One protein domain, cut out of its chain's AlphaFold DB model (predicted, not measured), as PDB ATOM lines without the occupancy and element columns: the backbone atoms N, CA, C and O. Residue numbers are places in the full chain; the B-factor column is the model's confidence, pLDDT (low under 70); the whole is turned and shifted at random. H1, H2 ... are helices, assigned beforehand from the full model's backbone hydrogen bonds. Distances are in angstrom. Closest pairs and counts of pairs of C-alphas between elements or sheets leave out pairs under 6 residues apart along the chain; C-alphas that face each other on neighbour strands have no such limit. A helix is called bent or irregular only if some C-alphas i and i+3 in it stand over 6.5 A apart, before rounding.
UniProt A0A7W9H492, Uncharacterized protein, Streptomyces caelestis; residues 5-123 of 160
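AT A GLANCE: This is residues 5 to 123 of the 160 residues of an uncharacterized protein of Streptomyces caelestis (UniProt A0A7W9H492). A compact body of crossed helices: H2 crosses one side of H5 near its own first residues, H6 folds back on the other side of H5 to make a hairpin with it, and H1a, the part nearest the middle, runs between the first residues of H6 and the later part of H2. H1a packs on H6 and across part of H2, H1b turns off sharply and covers the last residues of H5 at one end, and H4 folds back beside part of H2. The printed part has 119 residues with six named helices, H1 to H6 in chain order, and no named strand; the class is all helix. It is compact, with a radius of gyration of the C-alphas of 13.2 A, and its outline is rounded, spanning 35 by 32 by 24 A.

IN THESE COORDINATES: Find C-alpha 5 at (12.060, -28.540, 9.125), where H1, residues 5 to 32, begins. By its hydrogen bonds it was assigned as one helix, but it is bent: C-alphas 21 and 24 are 9.1 A apart. Its arms are H1a, residues 5 to 21, 24.1 A long, and H1b, residues 24 to 32. H1a is irregular, with C-alphas 10 and 13 at 7.1 A, and has a kink of 41 degrees near residue 12. Go on to H2, residues 38 to 55, 26.1 A long from (25.133, -41.612, 3.847). Then come H3, residues 61 to 64, H4, residues 68 to 76, and H5, residues 80 to 95, 22.5 A long. H6, residues 108 to 122, runs 20.9 A to C-alpha 122 at (22.764, -26.611, 4.253).

HOW THE PARTS SIT: Helix packing is mostly crossed: no pair that touches and has a tilt is at a shallow one. Look first at Ala 12 and Ala 108, 5.4 A apart, the closest C-alphas where H1a touches H6. Residues 15 to 19 of H1a touch H2, closest at the C-alphas of Ala 18 and Ala 49, 5.7 A, only just about perpendicular at 72 degrees. H1b touches residues 94 to 95 of H5, closest at the C-alphas of Gln 31 and Ala 95, 5.1 A. Residues 38 to 46 of H2 touch H5 about perpendicular, at 89 degrees, and the C-alphas of Gly 42 and Gly 91 come to 4.0 A. H2 touches H4 with residues 49 to 54, closest at the C-alphas of Gly 53 and Ala 68, 5.2 A. H3 is close to but not clearly touching H1a, with the C-alphas of Tyr 14 and Thr 64 at 6.0 A. H5 and H6 form a helical hairpin, opposite ways at a steep tilt of 41 degrees, with the C-alphas of Ala 89 and His 114 at 5.0 A. H2 and H6 are apart. Every O i to N i+4 pair is within hydrogen-bond range in H1b, H4, H5 and H6, against 11 of 13 in H1a and 13 of 14 in H2; H3 is too short for one.

THE WHOLE: The C-alphas farthest apart, those of Thr 58 and Gln 123, are 37.7 A apart. The printed part has no cut. The link from H5 to H6, residues 96 to 107, is long; the others are tight. Look for pLDDT under 70 at residues 24, 33 to 35, 53 to 66, 103 and 123; the mean of the printed part is 76.7.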
ATOM      1  N   MET A   5      12.514 -28.284   7.751       75.62
ATOM      2  CA  MET A   5      12.060 -28.540   9.125       75.62
ATOM      3  C   MET A   5      10.563 -28.833   9.229       75.62
ATOM      4  O   MET A   5      10.169 -29.769   9.926       75.62
ATOM      5  N   ALA A   6       9.725 -28.078   8.519       76.50
ATOM      6  CA  ALA A   6       8.285 -28.328   8.488       76.50
ATOM      7  C   ALA A   6       7.972 -29.675   7.820       76.50
ATOM      8  O   ALA A   6       7.131 -30.436   8.297       76.50
ATOM      9  N   LEU A   7       8.711 -30.001   6.756       79.81
ATOM     10  CA  LEU A   7       8.620 -31.284   6.072       79.81
ATOM     11  C   LEU A   7       9.084 -32.435   6.972       79.81
ATOM     12  O   LEU A   7       8.405 -33.455   7.036       79.81
ATOM     13  N   ALA A   8      10.180 -32.264   7.718       75.06
ATOM     14  CA  ALA A   8      10.682 -33.269   8.656       75.06
ATOM     15  C   ALA A   8       9.628 -33.675   9.693       75.06
ATOM     16  O   ALA A   8       9.383 -34.865   9.865       75.06
ATOM     17  N   ALA A   9       8.969 -32.700  10.327       76.81
ATOM     18  CA  ALA A   9       7.916 -32.964  11.310       76.81
ATOM     19  C   ALA A   9       6.724 -33.726  10.700       76.81
ATOM     20  O   ALA A   9       6.105 -34.556  11.362       76.81
ATOM     21  N   GLN A  10       6.423 -33.473   9.424       80.81
ATOM     22  CA  GLN A  10       5.324 -34.120   8.717       80.81
ATOM     23  C   GLN A  10       5.657 -35.556   8.275       80.81
ATOM     24  O   GLN A  10       4.788 -36.422   8.325       80.81
ATOM     25  N   ILE A  11       6.899 -35.834   7.856       82.50
ATOM     26  CA  ILE A  11       7.270 -37.142   7.281       82.50
ATOM     27  C   ILE A  11       7.988 -38.078   8.262       82.50
ATOM     28  O   ILE A  11       8.026 -39.288   8.027       82.50
ATOM     29  N   ALA A  12       8.559 -37.566   9.359       82.69
ATOM     30  CA  ALA A  12       9.315 -38.380  10.313       82.69
ATOM     31  C   ALA A  12       8.495 -39.523  10.941       82.69
ATOM     32  O   ALA A  12       9.035 -40.633  11.022       82.69
ATOM     33  N   PRO A  13       7.214 -39.339  11.326       81.06
ATOM     34  CA  PRO A  13       6.384 -40.438  11.821       81.06
ATOM     35  C   PRO A  13       6.207 -41.554  10.783       81.06
ATOM     36  O   PRO A  13       6.408 -42.726  11.101       81.06
ATOM     37  N   TYR A  14       5.933 -41.189   9.526       83.69
ATOM     38  CA  TYR A  14       5.787 -42.134   8.414       83.69
ATOM     39  C   TYR A  14       7.079 -42.920   8.162       83.69
ATOM     40  O   TYR A  14       7.068 -44.148   8.088       83.69
ATOM     41  N   LEU A  15       8.222 -42.231   8.088       83.44
ATOM     42  CA  LEU A  15       9.514 -42.878   7.851       83.44
ATOM     43  C   LEU A  15       9.945 -43.762   9.029       83.44
ATOM     44  O   LEU A  15      10.532 -44.822   8.825       83.44
ATOM     45  N   THR A  16       9.602 -43.376  10.254       82.88
ATOM     46  CA  THR A  16       9.851 -44.192  11.450       82.88
ATOM     47  C   THR A  16       9.011 -45.464  11.438       82.88
ATOM     48  O   THR A  16       9.543 -46.551  11.669       82.88
ATOM     49  N   LEU A  17       7.724 -45.356  11.099       81.75
ATOM     50  CA  LEU A  17       6.839 -46.509  10.945       81.75
ATOM     51  C   LEU A  17       7.331 -47.436   9.825       81.75
ATOM     52  O   LEU A  17       7.437 -48.649  10.017       81.75
ATOM     53  N   ALA A  18       7.727 -46.864   8.685       82.69
ATOM     54  CA  ALA A  18       8.311 -47.609   7.579       82.69
ATOM     55  C   ALA A  18       9.564 -48.376   8.032       82.69
ATOM     56  O   ALA A  18       9.646 -49.582   7.799       82.69
ATOM     57  N   ALA A  19      10.488 -47.730   8.748       80.31
ATOM     58  CA  ALA A  19      11.684 -48.380   9.284       80.31
ATOM     59  C   ALA A  19      11.356 -49.497  10.289       80.31
ATOM     60  O   ALA A  19      11.919 -50.588  10.191       80.31
ATOM     61  N   ALA A  20      10.408 -49.271  11.204       78.75
ATOM     62  CA  ALA A  20       9.947 -50.288  12.149       78.75
ATOM     63  C   ALA A  20       9.340 -51.510  11.429       78.75
ATOM     64  O   ALA A  20       9.557 -52.648  11.844       78.75
ATOM     65  N   SER A  21       8.642 -51.284  10.312       75.25
ATOM     66  CA  SER A  21       8.016 -52.331   9.495       75.25
ATOM     67  C   SER A  21       8.985 -53.090   8.571       75.25
ATOM     68  O   SER A  21       8.619 -54.128   8.015       75.25
ATOM     69  N   MET A  22      10.196 -52.570   8.337       77.81
ATOM     70  CA  MET A  22      11.217 -53.215   7.494       77.81
ATOM     71  C   MET A  22      12.032 -54.271   8.251       77.81
ATOM     72  O   MET A  22      12.670 -55.121   7.628       77.81
ATOM     73  N   GLY A  23      11.961 -54.257   9.584       73.25
ATOM     74  CA  GLY A  23      12.586 -55.249  10.447       73.25
ATOM     75  C   GLY A  23      14.109 -55.127  10.547       73.25
ATOM     76  O   GLY A  23      14.786 -54.425   9.794       73.25
ATOM     77  N   GLN A  24      14.663 -55.863  11.508       69.44
ATOM     78  CA  GLN A  24      16.062 -55.726  11.913       69.44
ATOM     79  C   GLN A  24      17.059 -56.176  10.846       69.44
ATOM     80  O   GLN A  24      18.115 -55.571  10.714       69.44
ATOM     81  N   THR A  25      16.715 -57.169  10.023       74.81
ATOM     82  CA  THR A  25      17.582 -57.651   8.934       74.81
ATOM     83  C   THR A  25      17.881 -56.557   7.909       74.81
ATOM     84  O   THR A  25      19.006 -56.461   7.420       74.81
ATOM     85  N   PHE A  26      16.899 -55.700   7.612       79.19
ATOM     86  CA  PHE A  26      17.101 -54.556   6.730       79.19
ATOM     87  C   PHE A  26      18.022 -53.520   7.379       79.19
ATOM     88  O   PHE A  26      18.994 -53.094   6.760       79.19
ATOM     89  N   LEU A  27      17.765 -53.163   8.643       73.50
ATOM     90  CA  LEU A  27      18.594 -52.199   9.373       73.50
ATOM     91  C   LEU A  27      20.049 -52.671   9.479       73.50
ATOM     92  O   LEU A  27      20.955 -51.892   9.193       73.50
ATOM     93  N   THR A  28      20.279 -53.950   9.783       75.12
ATOM     94  CA  THR A  28      21.622 -54.538   9.789       75.12
ATOM     95  C   THR A  28      22.258 -54.478   8.402       75.12
ATOM     96  O   THR A  28      23.426 -54.126   8.298       75.12
ATOM     97  N   SER A  29      21.511 -54.749   7.326       76.81
ATOM     98  CA  SER A  29      22.033 -54.630   5.956       76.81
ATOM     99  C   SER A  29      22.417 -53.196   5.576       76.81
ATOM    100  O   SER A  29      23.352 -53.010   4.800       76.81
ATOM    101  N   VAL A  30      21.695 -52.188   6.067       73.94
ATOM    102  CA  VAL A  30      22.024 -50.771   5.836       73.94
ATOM    103  C   VAL A  30      23.232 -50.348   6.678       73.94
ATOM    104  O   VAL A  30      24.065 -49.562   6.225       73.94
ATOM    105  N   GLN A  31      23.367 -50.896   7.886       70.75
ATOM    106  CA  GLN A  31      24.517 -50.662   8.760       70.75
ATOM    107  C   GLN A  31      25.803 -51.318   8.235       70.75
ATOM    108  O   GLN A  31      26.864 -50.704   8.305       70.75
ATOM    109  N   THR A  32      25.727 -52.528   7.667       72.88
ATOM    110  CA  THR A  32      26.897 -53.252   7.134       72.88
ATOM    111  C   THR A  32      27.381 -52.734   5.781       72.88
ATOM    112  O   THR A  32      28.506 -53.029   5.379       72.88
ATOM    113  N   ARG A  33      26.584 -51.904   5.098       68.69
ATOM    114  CA  ARG A  33      26.975 -51.150   3.895       68.69
ATOM    115  C   ARG A  33      27.870 -49.959   4.249       68.69
ATOM    116  O   ARG A  33      27.534 -48.804   4.022       68.69
ATOM    117  N   ILE A  34      29.030 -50.262   4.824       55.66
ATOM    118  CA  ILE A  34      30.032 -49.284   5.277       55.66
ATOM    119  C   ILE A  34      30.637 -48.507   4.093       55.66
ATOM    120  O   ILE A  34      31.076 -47.375   4.267       55.66
ATOM    121  N   ALA A  35      30.635 -49.096   2.892       57.75
ATOM    122  CA  ALA A  35      31.151 -48.466   1.676       57.75
ATOM    123  C   ALA A  35      30.166 -47.486   1.008       57.75
ATOM    124  O   ALA A  35      30.588 -46.705   0.158       57.75
ATOM    125  N   ASP A  36      28.881 -47.515   1.376       70.25
ATOM    126  CA  ASP A  36      27.872 -46.651   0.765       70.25
ATOM    127  C   ASP A  36      27.891 -45.271   1.440       70.25
ATOM    128  O   ASP A  36      27.977 -45.157   2.670       70.25
ATOM    129  N   SER A  37      27.767 -44.203   0.648       79.50
ATOM    130  CA  SER A  37      27.640 -42.858   1.211       79.50
ATOM    131  C   SER A  37      26.368 -42.759   2.072       79.50
ATOM    132  O   SER A  37      25.394 -43.495   1.882       79.50
ATOM    133  N   ALA A  38      26.346 -41.851   3.056       79.25
ATOM    134  CA  ALA A  38      25.133 -41.612   3.847       79.25
ATOM    135  C   ALA A  38      23.941 -41.231   2.947       79.25
ATOM    136  O   ALA A  38      22.828 -41.698   3.179       79.25
ATOM    137  N   VAL A  39      24.205 -40.474   1.879       81.00
ATOM    138  CA  VAL A  39      23.222 -40.104   0.856       81.00
ATOM    139  C   VAL A  39      22.642 -41.345   0.175       81.00
ATOM    140  O   VAL A  39      21.424 -41.501   0.133       81.00
ATOM    141  N   ASP A  40      23.483 -42.269  -0.298       81.75
ATOM    142  CA  ASP A  40      23.016 -43.467  -1.012       81.75
ATOM    143  C   ASP A  40      22.176 -44.379  -0.112       81.75
ATOM    144  O   ASP A  40      21.137 -44.896  -0.533       81.75
ATOM    145  N   ARG A  41      22.573 -44.528   1.158       82.69
ATOM    146  CA  ARG A  41      21.809 -45.305   2.147       82.69
ATOM    147  C   ARG A  41      20.442 -44.690   2.427       82.69
ATOM    148  O   ARG A  41      19.444 -45.413   2.449       82.69
ATOM    149  N   GLY A  42      20.385 -43.375   2.629       82.75
ATOM    150  CA  GLY A  42      19.125 -42.674   2.856       82.75
ATOM    151  C   GLY A  42      18.212 -42.692   1.636       82.75
ATOM    152  O   GLY A  42      17.018 -42.949   1.783       82.75
ATOM    153  N   ARG A  43      18.768 -42.516   0.431       85.31
ATOM    154  CA  ARG A  43      18.026 -42.623  -0.833       85.31
ATOM    155  C   ARG A  43      17.417 -44.008  -1.012       85.31
ATOM    156  O   ARG A  43      16.217 -44.116  -1.247       85.31
ATOM    157  N   PHE A  44      18.213 -45.061  -0.835       83.81
ATOM    158  CA  PHE A  44      17.739 -46.439  -0.954       83.81
ATOM    159  C   PHE A  44      16.614 -46.747   0.041       83.81
ATOM    160  O   PHE A  44      15.620 -47.389  -0.308       83.81
ATOM    161  N   PHE A  45      16.739 -46.266   1.280       86.06
ATOM    162  CA  PHE A  45      15.676 -46.395   2.271       86.06
ATOM    163  C   PHE A  45      14.409 -45.643   1.859       86.06
ATOM    164  O   PHE A  45      13.322 -46.215   1.929       86.06
ATOM    165  N   LEU A  46      14.538 -44.395   1.408       85.06
ATOM    166  CA  LEU A  46      13.406 -43.570   1.000       85.06
ATOM    167  C   LEU A  46      12.640 -44.210  -0.165       85.06
ATOM    168  O   LEU A  46      11.429 -44.387  -0.073       85.06
ATOM    169  N   GLU A  47      13.337 -44.661  -1.208       86.00
ATOM    170  CA  GLU A  47      12.734 -45.384  -2.338       86.00
ATOM    171  C   GLU A  47      11.996 -46.649  -1.877       86.00
ATOM    172  O   GLU A  47      10.876 -46.936  -2.308       86.00
ATOM    173  N   ARG A  48      12.602 -47.405  -0.953       83.94
ATOM    174  CA  ARG A  48      11.997 -48.616  -0.391       83.94
ATOM    175  C   ARG A  48      10.750 -48.298   0.437       83.94
ATOM    176  O   ARG A  48       9.777 -49.047   0.344       83.94
ATOM    177  N   ALA A  49      10.784 -47.233   1.235       84.00
ATOM    178  CA  ALA A  49       9.687 -46.800   2.099       84.00
ATOM    179  C   ALA A  49       8.494 -46.286   1.283       84.00
ATOM    180  O   ALA A  49       7.351 -46.619   1.597       84.00
ATOM    181  N   LEU A  50       8.752 -45.546   0.204       82.38
ATOM    182  CA  LEU A  50       7.720 -45.065  -0.716       82.38
ATOM    183  C   LEU A  50       7.068 -46.230  -1.473       82.38
ATOM    184  O   LEU A  50       5.852 -46.399  -1.413       82.38
ATOM    185  N   LYS A  51       7.873 -47.125  -2.062       80.06
ATOM    186  CA  LYS A  51       7.370 -48.296  -2.801       80.06
ATOM    187  C   LYS A  51       6.552 -49.257  -1.929       80.06
ATOM    188  O   LYS A  51       5.600 -49.880  -2.398       80.06
ATOM    189  N   LYS A  52       6.936 -49.423  -0.656       73.00
ATOM    190  CA  LYS A  52       6.200 -50.276   0.290       73.00
ATOM    191  C   LYS A  52       4.865 -49.633   0.684       73.00
ATOM    192  O   LYS A  52       3.844 -50.311   0.638       73.00
ATOM    193  N   GLY A  53       4.854 -48.330   0.963       65.94
ATOM    194  CA  GLY A  53       3.631 -47.600   1.304       65.94
ATOM    195  C   GLY A  53       2.619 -47.463   0.165       65.94
ATOM    196  O   GLY A  53       1.424 -47.386   0.431       65.94
ATOM    197  N   GLU A  54       3.048 -47.503  -1.100       65.88
ATOM    198  CA  GLU A  54       2.127 -47.644  -2.242       65.88
ATOM    199  C   GLU A  54       1.446 -49.018  -2.282       65.88
ATOM    200  O   GLU A  54       0.302 -49.138  -2.712       65.88
ATOM    201  N   THR A  55       2.134 -50.063  -1.816       62.22
ATOM    202  CA  THR A  55       1.596 -51.432  -1.787       62.22
ATOM    203  C   THR A  55       0.677 -51.655  -0.575       62.22
ATOM    204  O   THR A  55      -0.266 -52.436  -0.654       62.22
ATOM    205  N   GLU A  56       0.921 -50.951   0.538       59.59
ATOM    206  CA  GLU A  56       0.177 -51.052   1.812       59.59
ATOM    207  C   GLU A  56      -0.861 -49.919   2.003       59.59
ATOM    208  O   GLU A  56      -1.358 -49.690   3.110       59.59
ATOM    209  N   GLN A  57      -1.211 -49.221   0.915       54.09
ATOM    210  CA  GLN A  57      -2.002 -47.979   0.880       54.09
ATOM    211  C   GLN A  57      -3.422 -48.096   1.479       54.09
ATOM    212  O   GLN A  57      -4.090 -47.089   1.703       54.09
ATOM    213  N   THR A  58      -3.872 -49.313   1.792       50.00
ATOM    214  CA  THR A  58      -5.178 -49.606   2.397       50.00
ATOM    215  C   THR A  58      -5.197 -49.564   3.933       50.00
ATOM    216  O   THR A  58      -6.286 -49.633   4.490       50.00
ATOM    217  N   GLY A  59      -4.050 -49.460   4.628       48.53
ATOM    218  CA  GLY A  59      -4.006 -49.505   6.108       48.53
ATOM    219  C   GLY A  59      -3.105 -48.478   6.810       48.53
ATOM    220  O   GLY A  59      -3.417 -48.057   7.917       48.53
ATOM    221  N   ALA A  60      -2.015 -48.020   6.184       50.53
ATOM    222  CA  ALA A  60      -1.059 -47.105   6.833       50.53
ATOM    223  C   ALA A  60      -1.546 -45.641   6.935       50.53
ATOM    224  O   ALA A  60      -1.048 -44.867   7.757       50.53
ATOM    225  N   THR A  61      -2.526 -45.260   6.110       51.97
ATOM    226  CA  THR A  61      -3.041 -43.885   6.003       51.97
ATOM    227  C   THR A  61      -3.766 -43.427   7.276       51.97
ATOM    228  O   THR A  61      -3.756 -42.237   7.583       51.97
ATOM    229  N   GLU A  62      -4.343 -44.351   8.052       50.38
ATOM    230  CA  GLU A  62      -5.100 -44.020   9.270       50.38
ATOM    231  C   GLU A  62      -4.205 -43.686  10.478       50.38
ATOM    232  O   GLU A  62      -4.599 -42.877  11.314       50.38
ATOM    233  N   GLU A  63      -2.987 -44.239  10.566       54.38
ATOM    234  CA  GLU A  63      -2.098 -44.032  11.726       54.38
ATOM    235  C   GLU A  63      -1.163 -42.820  11.594       54.38
ATOM    236  O   GLU A  63      -0.752 -42.251  12.603       54.38
ATOM    237  N   THR A  64      -0.811 -42.410  10.371       59.56
ATOM    238  CA  THR A  64       0.142 -41.302  10.143       59.56
ATOM    239  C   THR A  64      -0.449 -40.092   9.431       59.56
ATOM    240  O   THR A  64       0.191 -39.044   9.413       59.56
ATOM    241  N   GLY A  65      -1.662 -40.192   8.872       63.91
ATOM    242  CA  GLY A  65      -2.352 -39.075   8.214       63.91
ATOM    243  C   GLY A  65      -1.665 -38.538   6.950       63.91
ATOM    244  O   GLY A  65      -2.108 -37.527   6.414       63.91
ATOM    245  N   VAL A  66      -0.594 -39.190   6.483       68.00
ATOM    246  CA  VAL A  66       0.175 -38.826   5.287       68.00
ATOM    247  C   VAL A  66       0.425 -40.089   4.469       68.00
ATOM    248  O   VAL A  66       0.982 -41.071   4.963       68.00
ATOM    249  N   SER A  67       0.009 -40.073   3.208       74.75
ATOM    250  CA  SER A  67       0.206 -41.174   2.267       74.75
ATOM    251  C   SER A  67       1.614 -41.171   1.662       74.75
ATOM    252  O   SER A  67       2.262 -40.131   1.535       74.75
ATOM    253  N   ALA A  68       2.072 -42.337   1.193       75.19
ATOM    254  CA  ALA A  68       3.347 -42.466   0.476       75.19
ATOM    255  C   ALA A  68       3.463 -41.488  -0.709       75.19
ATOM    256  O   ALA A  68       4.529 -40.934  -0.961       75.19
ATOM    257  N   ARG A  69       2.345 -41.233  -1.399       75.25
ATOM    258  CA  ARG A  69       2.281 -40.324  -2.548       75.25
ATOM    259  C   ARG A  69       2.443 -38.861  -2.137       75.25
ATOM    260  O   ARG A  69       3.153 -38.121  -2.803       75.25
ATOM    261  N   GLU A  70       1.865 -38.465  -1.006       78.12
ATOM    262  CA  GLU A  70       2.067 -37.127  -0.441       78.12
ATOM    263  C   GLU A  70       3.505 -36.927   0.045       78.12
ATOM    264  O   GLU A  70       4.080 -35.865  -0.190       78.12
ATOM    265  N   VAL A  71       4.124 -37.943   0.662       80.62
ATOM    266  CA  VAL A  71       5.553 -37.889   1.025       80.62
ATOM    267  C   VAL A  71       6.419 -37.740  -0.226       80.62
ATOM    268  O   VAL A  71       7.325 -36.909  -0.235       80.62
ATOM    269  N   GLN A  72       6.133 -38.490  -1.292       82.69
ATOM    270  CA  GLN A  72       6.858 -38.368  -2.556       82.69
ATOM    271  C   GLN A  72       6.730 -36.958  -3.148       82.69
ATOM    272  O   GLN A  72       7.751 -36.329  -3.426       82.69
ATOM    273  N   ASP A  73       5.512 -36.425  -3.262       81.06
ATOM    274  CA  ASP A  73       5.267 -35.075  -3.782       81.06
ATOM    275  C   ASP A  73       5.970 -33.992  -2.945       81.06
ATOM    276  O   ASP A  73       6.408 -32.968  -3.472       81.06
ATOM    277  N   LEU A  74       6.068 -34.188  -1.626       81.75
ATOM    278  CA  LEU A  74       6.776 -33.282  -0.720       81.75
ATOM    279  C   LEU A  74       8.294 -33.338  -0.932       81.75
ATOM    280  O   LEU A  74       8.932 -32.288  -1.004       81.75
ATOM    281  N   VAL A  75       8.864 -34.536  -1.081       83.25
ATOM    282  CA  VAL A  75      10.297 -34.727  -1.360       83.25
ATOM    283  C   VAL A  75      10.668 -34.192  -2.745       83.25
ATOM    284  O   VAL A  75      11.722 -33.579  -2.897       83.25
ATOM    285  N   GLU A  76       9.816 -34.370  -3.755       84.44
ATOM    286  CA  GLU A  76      10.048 -33.853  -5.113       84.44
ATOM    287  C   GLU A  76      10.032 -32.318  -5.181       84.44
ATOM    288  O   GLU A  76      10.686 -31.731  -6.041       84.44
ATOM    289  N   LYS A  77       9.332 -31.654  -4.252       82.81
ATOM    290  CA  LYS A  77       9.299 -30.186  -4.128       82.81
ATOM    291  C   LYS A  77      10.511 -29.599  -3.397       82.81
ATOM    292  O   LYS A  77      10.644 -28.371  -3.370       82.81
ATOM    293  N   LEU A  78      11.362 -30.425  -2.782       81.12
ATOM    294  CA  LEU A  78      12.592 -29.965  -2.137       81.12
ATOM    295  C   LEU A  78      13.627 -29.525  -3.174       81.12
ATOM    296  O   LEU A  78      13.696 -30.049  -4.287       81.12
ATOM    297  N   SER A  79      14.481 -28.575  -2.789       82.38
ATOM    298  CA  SER A  79      15.665 -28.262  -3.584       82.38
ATOM    299  C   SER A  79      16.610 -29.472  -3.625       82.38
ATOM    300  O   SER A  79      16.585 -30.325  -2.738       82.38
ATOM    301  N   ALA A  80      17.491 -29.544  -4.627       80.06
ATOM    302  CA  ALA A  80      18.487 -30.617  -4.698       80.06
ATOM    303  C   ALA A  80      19.381 -30.674  -3.443       80.06
ATOM    304  O   ALA A  80      19.786 -31.758  -3.024       80.06
ATOM    305  N   VAL A  81      19.649 -29.518  -2.824       79.50
ATOM    306  CA  VAL A  81      20.484 -29.413  -1.623       79.50
ATOM    307  C   VAL A  81      19.728 -29.902  -0.385       79.50
ATOM    308  O   VAL A  81      20.252 -30.727   0.356       79.50
ATOM    309  N   ASP A  82      18.471 -29.490  -0.205       83.31
ATOM    310  CA  ASP A  82      17.633 -29.958   0.911       83.31
ATOM    311  C   ASP A  82      17.311 -31.450   0.794       83.31
ATOM    312  O   ASP A  82      17.270 -32.172   1.790       83.31
ATOM    313  N   ARG A  83      17.130 -31.943  -0.435       84.88
ATOM    314  CA  ARG A  83      16.957 -33.370  -0.701       84.88
ATOM    315  C   ARG A  83      18.208 -34.159  -0.321       84.88
ATOM    316  O   ARG A  83      18.091 -35.178   0.352       84.88
ATOM    317  N   ALA A  84      19.397 -33.686  -0.695       82.88
ATOM    318  CA  ALA A  84      20.650 -34.318  -0.290       82.88
ATOM    319  C   ALA A  84      20.845 -34.281   1.239       82.88
ATOM    320  O   ALA A  84      21.329 -35.255   1.819       82.88
ATOM    321  N   ALA A  85      20.416 -33.202   1.902       83.75
ATOM    322  CA  ALA A  85      20.418 -33.077   3.360       83.75
ATOM    323  C   ALA A  85      19.508 -34.122   4.023       83.75
ATOM    324  O   ALA A  85      19.923 -34.803   4.960       83.75
ATOM    325  N   LEU A  86      18.287 -34.287   3.505       86.56
ATOM    326  CA  LEU A  86      17.330 -35.290   3.971       86.56
ATOM    327  C   LEU A  86      17.863 -36.714   3.765       86.56
ATOM    328  O   LEU A  86      17.832 -37.521   4.693       86.56
ATOM    329  N   GLU A  87      18.384 -37.022   2.574       87.75
ATOM    330  CA  GLU A  87      18.989 -38.322   2.257       87.75
ATOM    331  C   GLU A  87      20.183 -38.607   3.193       87.75
ATOM    332  O   GLU A  87      20.279 -39.686   3.776       87.75
ATOM    333  N   THR A  88      21.040 -37.616   3.447       85.94
ATOM    334  CA  THR A  88      22.159 -37.741   4.397       85.94
ATOM    335  C   THR A  88      21.674 -37.997   5.823       85.94
ATOM    336  O   THR A  88      22.180 -38.904   6.489       85.94
ATOM    337  N   ALA A  89      20.680 -37.235   6.289       86.75
ATOM    338  CA  ALA A  89      20.102 -37.382   7.622       86.75
ATOM    339  C   ALA A  89      19.502 -38.778   7.824       86.75
ATOM    340  O   ALA A  89      19.723 -39.403   8.860       86.75
ATOM    341  N   LEU A  90      18.797 -39.297   6.814       87.12
ATOM    342  CA  LEU A  90      18.233 -40.644   6.836       87.12
ATOM    343  C   LEU A  90      19.322 -41.714   6.897       87.12
ATOM    344  O   LEU A  90      19.235 -42.632   7.712       87.12
ATOM    345  N   GLY A  91      20.372 -41.589   6.084       84.75
ATOM    346  CA  GLY A  91      21.498 -42.520   6.124       84.75
ATOM    347  C   GLY A  91      22.210 -42.536   7.478       84.75
ATOM    348  O   GLY A  91      22.531 -43.609   7.989       84.75
ATOM    349  N   GLN A  92      22.420 -41.362   8.081       85.12
ATOM    350  CA  GLN A  92      23.023 -41.230   9.412       85.12
ATOM    351  C   GLN A  92      22.124 -41.818  10.502       85.12
ATOM    352  O   GLN A  92      22.593 -42.619  11.302       85.12
ATOM    353  N   TRP A  93      20.829 -41.510  10.486       87.00
ATOM    354  CA  TRP A  93      19.847 -42.053  11.428       87.00
ATOM    355  C   TRP A  93      19.742 -43.585  11.375       87.00
ATOM    356  O   TRP A  93      19.638 -44.259  12.405       87.00
ATOM    357  N   LEU A  94      19.820 -44.174  10.179       82.56
ATOM    358  CA  LEU A  94      19.821 -45.630  10.018       82.56
ATOM    359  C   LEU A  94      21.125 -46.265  10.514       82.56
ATOM    360  O   LEU A  94      21.088 -47.364  11.071       82.56
ATOM    361  N   ALA A  95      22.260 -45.590  10.339       81.81
ATOM    362  CA  ALA A  95      23.562 -46.068  10.792       81.81
ATOM    363  C   ALA A  95      23.770 -45.912  12.307       81.81
ATOM    364  O   ALA A  95      24.463 -46.724  12.914       81.81
ATOM    365  N   ASP A  96      23.163 -44.890  12.904       80.62
ATOM    366  CA  ASP A  96      23.353 -44.507  14.295       80.62
ATOM    367  C   ASP A  96      22.635 -45.469  15.258       80.62
ATOM    368  O   ASP A  96      21.402 -45.560  15.306       80.62
ATOM    369  N   SER A  97      23.423 -46.199  16.047       70.06
ATOM    370  CA  SER A  97      22.929 -47.090  17.098       70.06
ATOM    371  C   SER A  97      22.329 -46.338  18.288       70.06
ATOM    372  O   SER A  97      21.460 -46.889  18.956       70.06
ATOM    373  N   GLU A  98      22.731 -45.087  18.534       72.06
ATOM    374  CA  GLU A  98      22.171 -44.238  19.598       72.06
ATOM    375  C   GLU A  98      20.807 -43.648  19.214       72.06
ATOM    376  O   GLU A  98      20.069 -43.147  20.059       72.06
ATOM    377  N   SER A  99      20.431 -43.740  17.935       72.56
ATOM    378  CA  SER A  99      19.111 -43.341  17.434       72.56
ATOM    379  C   SER A  99      18.017 -44.396  17.679       72.56
ATOM    380  O   SER A  99      16.904 -44.269  17.155       72.56
ATOM    381  N   ARG A 100      18.323 -45.458  18.439       78.38
ATOM    382  CA  ARG A 100      17.419 -46.575  18.738       78.38
ATOM    383  C   ARG A 100      16.741 -46.424  20.104       78.38
ATOM    384  O   ARG A 100      17.337 -45.917  21.047       78.38
ATOM    385  N   ASP A 101      15.498 -46.886  20.214       77.06
ATOM    386  CA  ASP A 101      14.793 -47.024  21.489       77.06
ATOM    387  C   ASP A 101      15.257 -48.265  22.280       77.06
ATOM    388  O   ASP A 101      16.124 -49.030  21.854       77.06
ATOM    389  N   HIS A 102      14.631 -48.497  23.435       70.31
ATOM    390  CA  HIS A 102      14.907 -49.642  24.311       70.31
ATOM    391  C   HIS A 102      14.604 -51.001  23.649       70.31
ATOM    392  O   HIS A 102      15.086 -52.031  24.116       70.31
ATOM    393  N   ALA A 103      13.820 -51.014  22.567       69.69
ATOM    394  CA  ALA A 103      13.520 -52.189  21.754       69.69
ATOM    395  C   ALA A 103      14.429 -52.292  20.510       69.69
ATOM    396  O   ALA A 103      14.203 -53.142  19.645       69.69
ATOM    397  N   GLY A 104      15.452 -51.437  20.397       70.19
ATOM    398  CA  GLY A 104      16.381 -51.410  19.272       70.19
ATOM    399  C   GLY A 104      15.775 -50.842  17.985       70.19
ATOM    400  O   GLY A 104      16.313 -51.090  16.904       70.19
ATOM    401  N   ARG A 105      14.654 -50.118  18.059       74.56
ATOM    402  CA  ARG A 105      13.946 -49.555  16.901       74.56
ATOM    403  C   ARG A 105      14.328 -48.095  16.686       74.56
ATOM    404  O   ARG A 105      14.460 -47.355  17.655       74.56
ATOM    405  N   PRO A 106      14.525 -47.660  15.435       78.06
ATOM    406  CA  PRO A 106      14.839 -46.269  15.153       78.06
ATOM    407  C   PRO A 106      13.651 -45.363  15.512       78.06
ATOM    408  O   PRO A 106      12.501 -45.762  15.341       78.06
ATOM    409  N   THR A 107      13.924 -44.167  16.039       81.94
ATOM    410  CA  THR A 107      12.887 -43.259  16.571       81.94
ATOM    411  C   THR A 107      12.716 -41.988  15.741       81.94
ATOM    412  O   THR A 107      13.685 -41.476  15.173       81.94
ATOM    413  N   ALA A 108      11.497 -41.438  15.733       80.81
ATOM    414  CA  ALA A 108      11.172 -40.195  15.029       80.81
ATOM    415  C   ALA A 108      11.928 -38.986  15.602       80.81
ATOM    416  O   ALA A 108      12.484 -38.198  14.846       80.81
ATOM    417  N   ALA A 109      12.051 -38.890  16.930       80.69
ATOM    418  CA  ALA A 109      12.801 -37.814  17.582       80.69
ATOM    419  C   ALA A 109      14.288 -37.809  17.182       80.69
ATOM    420  O   ALA A 109      14.888 -36.750  16.990       80.69
ATOM    421  N   ALA A 110      14.891 -38.991  17.018       83.00
ATOM    422  CA  ALA A 110      16.260 -39.093  16.529       83.00
ATOM    423  C   ALA A 110      16.369 -38.701  15.047       83.00
ATOM    424  O   ALA A 110      17.321 -38.020  14.668       83.00
ATOM    425  N   LEU A 111      15.386 -39.073  14.220       84.00
ATOM    426  CA  LEU A 111      15.333 -38.663  12.817       84.00
ATOM    427  C   LEU A 111      15.222 -37.139  12.681       84.00
ATOM    428  O   LEU A 111      16.004 -36.531  11.957       84.00
ATOM    429  N   GLU A 112      14.314 -36.506  13.425       83.38
ATOM    430  CA  GLU A 112      14.166 -35.046  13.451       83.38
ATOM    431  C   GLU A 112      15.462 -34.342  13.865       83.38
ATOM    432  O   GLU A 112      15.831 -33.326  13.273       83.38
ATOM    433  N   ARG A 113      16.191 -34.894  14.845       84.25
ATOM    434  CA  ARG A 113      17.507 -34.382  15.252       84.25
ATOM    435  C   ARG A 113      18.504 -34.423  14.095       84.25
ATOM    436  O   ARG A 113      19.163 -33.419  13.842       84.25
ATOM    437  N   HIS A 114      18.606 -35.550  13.388       84.75
ATOM    438  CA  HIS A 114      19.504 -35.686  12.234       84.75
ATOM    439  C   HIS A 114      19.117 -34.737  11.095       84.75
ATOM    440  O   HIS A 114      19.993 -34.081  10.533       84.75
ATOM    441  N   ILE A 115      17.820 -34.583  10.802       85.62
ATOM    442  CA  ILE A 115      17.358 -33.642   9.772       85.62
ATOM    443  C   ILE A 115      17.653 -32.196  10.190       85.62
ATOM    444  O   ILE A 115      18.099 -31.411   9.359       85.62
ATOM    445  N   ARG A 116      17.493 -31.837  11.471       83.81
ATOM    446  CA  ARG A 116      17.860 -30.508  11.993       83.81
ATOM    447  C   ARG A 116      19.340 -30.214  11.816       83.81
ATOM    448  O   ARG A 116      19.687 -29.131  11.356       83.81
ATOM    449  N   THR A 117      20.196 -31.173  12.152       81.62
ATOM    450  CA  THR A 117      21.641 -31.036  11.966       81.62
ATOM    451  C   THR A 117      21.982 -30.822  10.493       81.62
ATOM    452  O   THR A 117      22.712 -29.889  10.174       81.62
ATOM    453  N   GLN A 118      21.418 -31.619   9.581       83.00
ATOM    454  CA  GLN A 118      21.698 -31.488   8.145       83.00
ATOM    455  C   GLN A 118      21.105 -30.213   7.531       83.00
ATOM    456  O   GLN A 118      21.759 -29.563   6.720       83.00
ATOM    457  N   ALA A 119      19.910 -29.798   7.951       78.88
ATOM    458  CA  ALA A 119      19.320 -28.534   7.521       78.88
ATOM    459  C   ALA A 119      20.163 -27.335   7.964       78.88
ATOM    460  O   ALA A 119      20.358 -26.409   7.183       78.88
ATOM    461  N   ALA A 120      20.702 -27.369   9.188       76.19
ATOM    462  CA  ALA A 120      21.612 -26.336   9.661       76.19
ATOM    463  C   ALA A 120      22.857 -26.257   8.766       76.19
ATOM    464  O   ALA A 120      23.220 -25.163   8.358       76.19
ATOM    465  N   LEU A 121      23.454 -27.397   8.395       72.12
ATOM    466  CA  LEU A 121      24.636 -27.453   7.520       72.12
ATOM    467  C   LEU A 121      24.382 -26.922   6.100       72.12
ATOM    468  O   LEU A 121      25.297 -26.398   5.470       72.12
ATOM    469  N   VAL A 122      23.156 -27.063   5.595       72.50
ATOM    470  CA  VAL A 122      22.764 -26.611   4.253       72.50
ATOM    471  C   VAL A 122      22.334 -25.145   4.221       72.50
ATOM    472  O   VAL A 122      22.491 -24.477   3.193       72.50
ATOM    473  N   GLN A 123      21.844 -24.604   5.337       67.56
ATOM    474  CA  GLN A 123      21.578 -23.176   5.451       67.56
ATOM    475  C   GLN A 123      22.901 -22.405   5.379       67.56
ATOM    476  O   GLN A 123      23.666 -22.326   6.335       67.56
TER     477      GLN A 123